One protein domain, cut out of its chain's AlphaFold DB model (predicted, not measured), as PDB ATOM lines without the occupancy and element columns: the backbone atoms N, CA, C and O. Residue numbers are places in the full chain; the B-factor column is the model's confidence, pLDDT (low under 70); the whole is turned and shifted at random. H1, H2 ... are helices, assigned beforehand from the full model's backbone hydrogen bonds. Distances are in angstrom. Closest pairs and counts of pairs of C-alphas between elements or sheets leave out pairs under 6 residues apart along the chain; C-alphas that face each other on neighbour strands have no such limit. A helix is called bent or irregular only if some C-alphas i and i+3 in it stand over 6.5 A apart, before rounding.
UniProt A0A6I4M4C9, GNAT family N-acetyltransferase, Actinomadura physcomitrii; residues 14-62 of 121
ATOM      1  N   ALA A  14       5.690  44.025 -36.902       82.38
ATOM      2  CA  ALA A  14       5.118  44.740 -35.759       82.38
ATOM      3  C   ALA A  14       4.270  43.834 -34.842       82.38
ATOM      4  O   ALA A  14       4.102  44.123 -33.659       82.38
ATOM      5  N   ASP A  15       3.773  42.707 -35.358       82.12
ATOM      6  CA  ASP A  15       2.961  41.752 -34.603       82.12
ATOM      7  C   ASP A  15       3.803  40.730 -33.822       82.12
ATOM      8  O   ASP A  15       3.269  40.003 -32.981       82.12
ATOM      9  N   ALA A  16       5.117  40.661 -34.063       83.81
ATOM     10  CA  ALA A  16       5.983  39.612 -33.524       83.81
ATOM     11  C   ALA A  16       5.939  39.527 -31.990       83.81
ATOM     12  O   ALA A  16       5.779  38.434 -31.443       83.81
ATOM     13  N   ALA A  17       6.010  40.669 -31.302       84.25
ATOM     14  CA  ALA A  17       5.945  40.737 -29.844       84.25
ATOM     15  C   ALA A  17       4.592  40.247 -29.302       84.25
ATOM     16  O   ALA A  17       4.517  39.525 -28.304       84.25
ATOM     17  N   ALA A  18       3.491  40.617 -29.963       79.56
ATOM     18  CA  ALA A  18       2.152  40.187 -29.570       79.56
ATOM     19  C   ALA A  18       1.965  38.675 -29.773       79.56
ATOM     20  O   ALA A  18       1.503  37.985 -28.863       79.56
ATOM     21  N   ILE A  19       2.405  38.146 -30.917       81.12
ATOM     22  CA  ILE A  19       2.335  36.715 -31.239       81.12
ATOM     23  C   ILE A  19       3.223  35.898 -30.288       81.12
ATOM     24  O   ILE A  19       2.803  34.851 -29.796       81.12
ATOM     25  N   ALA A  20       4.432  36.377 -29.982       86.31
ATOM     26  CA  ALA A  20       5.342  35.725 -29.045       86.31
ATOM     27  C   ALA A  20       4.727  35.600 -27.647       86.31
ATOM     28  O   ALA A  20       4.732  34.510 -27.069       86.31
ATOM     29  N   ARG A  21       4.143  36.691 -27.134       86.88
ATOM     30  CA  ARG A  21       3.450  36.696 -25.839       86.88
ATOM     31  C   ARG A  21       2.272  35.730 -25.829       86.88
ATOM     32  O   ARG A  21       2.205  34.897 -24.930       86.88
ATOM     33  N   LEU A  22       1.405  35.791 -26.843       83.56
ATOM     34  CA  LEU A  22       0.238  34.912 -26.956       83.56
ATOM     35  C   LEU A  22       0.633  33.430 -27.014       83.56
ATOM     36  O   LEU A  22      -0.004  32.581 -26.387       83.56
ATOM     37  N   HIS A  23       1.697  33.112 -27.753       82.81
ATOM     38  CA  HIS A  23       2.220  31.755 -27.835       82.81
ATOM     39  C   HIS A  23       2.724  31.278 -26.471       82.81
ATOM     40  O   HIS A  23       2.423  30.159 -26.065       82.81
ATOM     41  N   LEU A  24       3.500  32.096 -25.753       85.00
ATOM     42  CA  LEU A  24       4.031  31.715 -24.442       85.00
ATOM     43  C   LEU A  24       2.936  31.590 -23.386       85.00
ATOM     44  O   LEU A  24       2.954  30.624 -22.625       85.00
ATOM     45  N   SER A  25       1.973  32.514 -23.352       83.19
ATOM     46  CA  SER A  25       0.846  32.440 -22.418       83.19
ATOM     47  C   SER A  25       0.010  31.188 -22.669       83.19
ATOM     48  O   SER A  25      -0.277  30.452 -21.729       83.19
ATOM     49  N   SER A  26      -0.307  30.897 -23.935       77.50
ATOM     50  CA  SER A  26      -1.072  29.705 -24.317       77.50
ATOM     51  C   SER A  26      -0.309  28.416 -24.012       77.50
ATOM     52  O   SER A  26      -0.883  27.489 -23.455       77.50
ATOM     53  N   TYR A  27       0.991  28.364 -24.318       82.75
ATOM     54  CA  TYR A  27       1.838  27.199 -24.047       82.75
ATOM     55  C   TYR A  27       1.936  26.906 -22.544       82.75
ATOM     56  O   TYR A  27       1.702  25.783 -22.110       82.75
ATOM     57  N   ARG A  28       2.218  27.930 -21.729       86.56
ATOM     58  CA  ARG A  28       2.291  27.787 -20.268       86.56
ATOM     59  C   ARG A  28       0.961  27.355 -19.665       86.56
ATOM     60  O   ARG A  28       0.965  26.563 -18.734       86.56
ATOM     61  N   ALA A  29      -0.157  27.866 -20.179       83.06
ATOM     62  CA  ALA A  29      -1.481  27.458 -19.727       83.06
ATOM     63  C   ALA A  29      -1.796  26.005 -20.119       83.06
ATOM     64  O   ALA A  29      -2.227  25.233 -19.271       83.06
ATOM     65  N   ALA A  30      -1.535  25.622 -21.373       80.00
ATOM     66  CA  ALA A  30      -1.867  24.297 -21.900       80.00
ATOM     67  C   ALA A  30      -1.051  23.159 -21.267       80.00
ATOM     68  O   ALA A  30      -1.563  22.054 -21.125       80.00
ATOM     69  N   TYR A  31       0.207  23.420 -20.896       82.56
ATOM     70  CA  TYR A  31       1.112  22.405 -20.342       82.56
ATOM     71  C   TYR A  31       1.324  22.513 -18.827       82.56
ATOM     72  O   TYR A  31       2.123  21.757 -18.265       82.56
ATOM     73  N   ARG A  32       0.615  23.421 -18.147       86.31
ATOM     74  CA  ARG A  32       0.632  23.508 -16.682       86.31
ATOM     75  C   ARG A  32       0.193  22.172 -16.079       86.31
ATOM     76  O   ARG A  32      -0.823  21.618 -16.481       86.31
ATOM     77  N   GLY A  33       0.961  21.667 -15.115       85.12
ATOM     78  CA  GLY A  33       0.694  20.380 -14.463       85.12
ATOM     79  C   GLY A  33       1.105  19.147 -15.278       85.12
ATOM     80  O   GLY A  33       1.111  18.051 -14.729       85.12
ATOM     81  N   LEU A  34       1.492  19.315 -16.549       83.25
ATOM     82  CA  LEU A  34       2.054  18.247 -17.386       83.25
ATOM     83  C   LEU A  34       3.581  18.322 -17.473       83.25
ATOM     84  O   LEU A  34       4.242  17.293 -17.582       83.25
ATOM     85  N   LEU A  35       4.145  19.531 -17.436       81.50
ATOM     86  CA  LEU A  35       5.588  19.768 -17.450       81.50
ATOM     87  C   LEU A  35       6.028  20.519 -16.185       81.50
ATOM     88  O   LEU A  35       5.240  21.306 -15.654       81.50
ATOM     89  N   PRO A  36       7.280  20.334 -15.720       89.12
ATOM     90  CA  PRO A  36       7.810  21.079 -14.583       89.12
ATOM     91  C   PRO A  36       7.756  22.592 -14.814       89.12
ATOM     92  O   PRO A  36       8.102  23.073 -15.897       89.12
ATOM     93  N   ASP A  37       7.420  23.358 -13.776       79.44
ATOM     94  CA  ASP A  37       7.298  24.819 -13.874       79.44
ATOM     95  C   ASP A  37       8.590  25.488 -14.347       79.44
ATOM     96  O   ASP A  37       8.543  26.419 -15.148       79.44
ATOM     97  N   GLY A  38       9.752  24.965 -13.943       81.12
ATOM     98  CA  GLY A  38      11.051  25.433 -14.429       81.12
ATOM     99  C   GLY A  38      11.201  25.299 -15.948       81.12
ATOM    100  O   GLY A  38      11.739  26.194 -16.590       81.12
ATOM    101  N   PHE A  39      10.648  24.242 -16.548       81.31
ATOM    102  CA  PHE A  39      10.662  24.036 -17.998       81.31
ATOM    103  C   PHE A  39       9.711  25.003 -18.722       81.31
ATOM    104  O   PHE A  39      10.031  25.534 -19.784       81.31
ATOM    105  N   LEU A  40       8.550  25.288 -18.126       77.25
ATOM    106  CA  LEU A  40       7.587  26.264 -18.647       77.25
ATOM    107  C   LEU A  40       8.080  27.716 -18.489       77.25
ATOM    108  O   LEU A  40       7.782  28.581 -19.325       77.25
ATOM    109  N   ALA A  41       8.839  27.991 -17.427       75.44
ATOM    110  CA  ALA A  41       9.418  29.292 -17.111       75.44
ATOM    111  C   ALA A  41      10.697  29.584 -17.910       75.44
ATOM    112  O   ALA A  41      10.915  30.740 -18.260       75.44
ATOM    113  N   ALA A  42      11.476  28.556 -18.271       76.56
ATOM    114  CA  ALA A  42      12.753  28.677 -18.984       76.56
ATOM    115  C   ALA A  42      12.660  29.334 -20.375       76.56
ATOM    116  O   ALA A  42      13.680  29.707 -20.952       76.56
ATOM    117  N   TYR A  43      11.461  29.492 -20.937       77.12
ATOM    118  CA  TYR A  43      11.294  30.200 -22.200       77.12
ATOM    119  C   TYR A  43      11.406  31.720 -22.040       77.12
ATOM    120  O   TYR A  43      10.513  32.360 -21.479       77.12
ATOM    121  N   ASP A  44      12.456  32.286 -22.641       82.38
ATOM    122  CA  ASP A  44      12.678  33.728 -22.767       82.38
ATOM    123  C   ASP A  44      11.711  34.372 -23.794       82.38
ATOM    124  O   ASP A  44      11.700  33.988 -24.975       82.38
ATOM    125  N   PRO A  45      10.887  35.356 -23.374       81.62
ATOM    126  CA  PRO A  45      10.040  36.139 -24.270       81.62
ATOM    127  C   PRO A  45      10.795  36.873 -25.380       81.62
ATOM    128  O   PRO A  45      10.297  36.910 -26.507       81.62
ATOM    129  N   ALA A  46      11.982  37.415 -25.099       85.56
ATOM    130  CA  ALA A  46      12.743  38.198 -26.071       85.56
ATOM    131  C   ALA A  46      13.296  37.308 -27.193       85.56
ATOM    132  O   ALA A  46      13.143  37.612 -28.378       85.56
ATOM    133  N   GLU A  47      13.858  36.149 -26.847       86.50
ATOM    134  CA  GLU A  47      14.246  35.130 -27.826       86.50
ATOM    135  C   GLU A  47      13.045  34.644 -28.653       86.50
ATOM    136  O   GLU A  47      13.131  34.477 -29.877       86.50
ATOM    137  N   ARG A  48      11.880  34.454 -28.018       87.94
ATOM    138  CA  ARG A  48      10.669  34.045 -28.739       87.94
ATOM    139  C   ARG A  48      10.228  35.101 -29.753       87.94
ATOM    140  O   ARG A  48       9.860  34.733 -30.871       87.94
ATOM    141  N   GLU A  49      10.281  36.377 -29.386       89.88
ATOM    142  CA  GLU A  49      10.009  37.498 -30.283       89.88
ATOM    143  C   GLU A  49      11.003  37.547 -31.446       89.88
ATOM    144  O   GLU A  49      10.574  37.608 -32.597       89.88
ATOM    145  N   ARG A  50      12.313  37.423 -31.188       89.62
ATOM    146  CA  ARG A  50      13.342  37.394 -32.246       89.62
ATOM    147  C   ARG A  50      13.080  36.299 -33.271       89.62
ATOM    148  O   ARG A  50      13.192  36.545 -34.473       89.62
ATOM    149  N   ARG A  51      12.670  35.109 -32.825       84.06
ATOM    150  CA  ARG A  51      12.284  34.023 -33.739       84.06
ATOM    151  C   ARG A  51      11.065  34.381 -34.578       84.06
ATOM    152  O   ARG A  51      11.040  34.072 -35.764       84.06
ATOM    153  N   TRP A  52      10.056  35.028 -34.001       84.00
ATOM    154  CA  TRP A  52       8.901  35.498 -34.768       84.00
ATOM    155  C   TRP A  52       9.266  36.608 -35.755       84.00
ATOM    156  O   TRP A  52       8.830  36.547 -36.900       84.00
ATOM    157  N   LEU A  53      10.133  37.548 -35.374       85.56
ATOM    158  CA  LEU A  53      10.663  38.570 -36.278       85.56
ATOM    159  C   LEU A  53      11.369  37.946 -37.484       85.56
ATOM    160  O   LEU A  53      11.110  38.358 -38.609       85.56
ATOM    161  N   GLN A  54      12.217  36.936 -37.275       82.75
ATOM    162  CA  GLN A  54      12.891  36.239 -38.376       82.75
ATOM    163  C   GLN A  54      11.889  35.571 -39.326       82.75
ATOM    164  O   GLN A  54      11.977  35.764 -40.535       82.75
ATOM    165  N   ARG A  55      10.893  34.856 -38.784       80.88
ATOM    166  CA  ARG A  55       9.856  34.192 -39.594       80.88
ATOM    167  C   ARG A  55       8.983  35.165 -40.381       80.88
ATOM    168  O   ARG A  55       8.536  34.825 -41.466       80.88
ATOM    169  N   LEU A  56       8.701  36.340 -39.821       80.31
ATOM    170  CA  LEU A  56       7.840  37.347 -40.448       80.31
ATOM    171  C   LEU A  56       8.597  38.236 -41.443       80.31
ATOM    172  O   LEU A  56       7.974  38.794 -42.338       80.31
ATOM    173  N   ARG A  57       9.924  38.362 -41.304       81.88
ATOM    174  CA  ARG A  57      10.790  39.047 -42.279       81.88
ATOM    175  C   ARG A  57      10.973  38.246 -43.561       81.88
ATOM    176  O   ARG A  57      11.112  38.844 -44.618       81.88
ATOM    177  N   ASP A  58      10.988  36.922 -43.447       74.31
ATOM    178  CA  ASP A  58      11.167  36.023 -44.583       74.31
ATOM    179  C   ASP A  58      10.218  34.812 -44.482       74.31
ATOM    180  O   ASP A  58      10.617  33.690 -44.130       74.31
ATOM    181  N   PRO A  59       8.913  35.044 -44.716       64.25
ATOM    182  CA  PRO A  59       7.913  33.994 -44.615       64.25
ATOM    183  C   PRO A  59       8.127  32.903 -45.670       64.25
ATOM    184  O   PRO A  59       7.923  31.731 -45.359       64.25
ATOM    185  N   ASP A  60       8.610  33.239 -46.867       64.94
ATOM    186  CA  ASP A  60       8.859  32.268 -47.940       64.94
ATOM    187  C   ASP A  60      10.099  31.393 -47.689       64.94
ATOM    188  O   ASP A  60      10.155  30.262 -48.162       64.94
ATOM    189  N   ARG A  61      11.062  31.842 -46.873       60.28
ATOM    190  CA  ARG A  61      12.172  30.991 -46.410       60.28
ATOM    191  C   ARG A  61      11.797  30.071 -45.255       60.28
ATOM    192  O   ARG A  61      12.514  29.114 -44.992       60.28
ATOM    193  N   THR A  62      10.694  30.328 -44.554       57.31
ATOM    194  CA  THR A  62      10.255  29.449 -43.453       57.31
ATOM    195  C   THR A  62       9.094  28.533 -43.858       57.31
ATOM    196  O   THR A  62       8.913  27.460 -43.287       57.31
TER     197      THR A  62
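This is residues 14 to 62 of the 121 residues of the protein "GNAT family N-acetyltransferase" of Actinomadura physcomitrii (UniProt A0A6I4M4C9). The long helix H1 is crossed steeply near Ala 20 by the second long helix, H3, which runs opposite ways to it, after the chain has folded back through a turn holding the short helix H2. This turn, with Gly 33, makes one end of a rod, and the short helix H4, just past the end of H3, makes the other. The printed part has 49 residues with four named helices, in the order H1, H2, H3, H4, and no named strand; the class is all helix. It is loose, with a radius of gyration of the C-alphas of 12.2 A, and spans 36 by 18 by 16 A.

H1, residues 14 to 30, begins with C-alpha 14 at (5.118, 44.740, -35.759) and is 25.7 A long. It is irregular, with C-alphas 14 and 17 lying 7.2 A apart. H3, residues 45 to 57, measures 18.3 A and begins with C-alpha 45 at (10.040, 36.139, -24.270). H2 is residues 37 to 41, 5.9 A, and H4 is residues 59 to 62, 5.2 A, ending with C-alpha 62 at (10.255, 29.449, -43.453).

H1 and H3 touch, the closest C-alphas being those of Ala 20 and Glu 49, 5.1 A apart. Their lines stand at a steep tilt of 52 degrees, opposite ways. H1 only just touches H2, with residues 27 to 28 alone and 3 pairs of C-alphas within 8 A; the closest, those of Arg 28 and Leu 40, are 5.7 A apart. H2 and H3 are apart. H4 is close to H3 but not clearly touching, the closest C-alphas being those of Arg 55 and Thr 62, 6.1 A apart; H4 is apart from H1 and H2. Every O i to N i+4 pair is within hydrogen-bond range in H2 and H3, against 12 of 13 in H1; H4 is too short for such a pair, and its one O i to N i+3 pair is within range.

The C-alphas of Gly 33 and Asp 60 are the two farthest apart, at 36.5 A. The printed part has no cut. The links from H2 to H3 and from H3 to H4 are tight, and that from H1 to H2 is short. The mean pLDDT of the printed part is 81.0, and residues 59 to 62 are under 70.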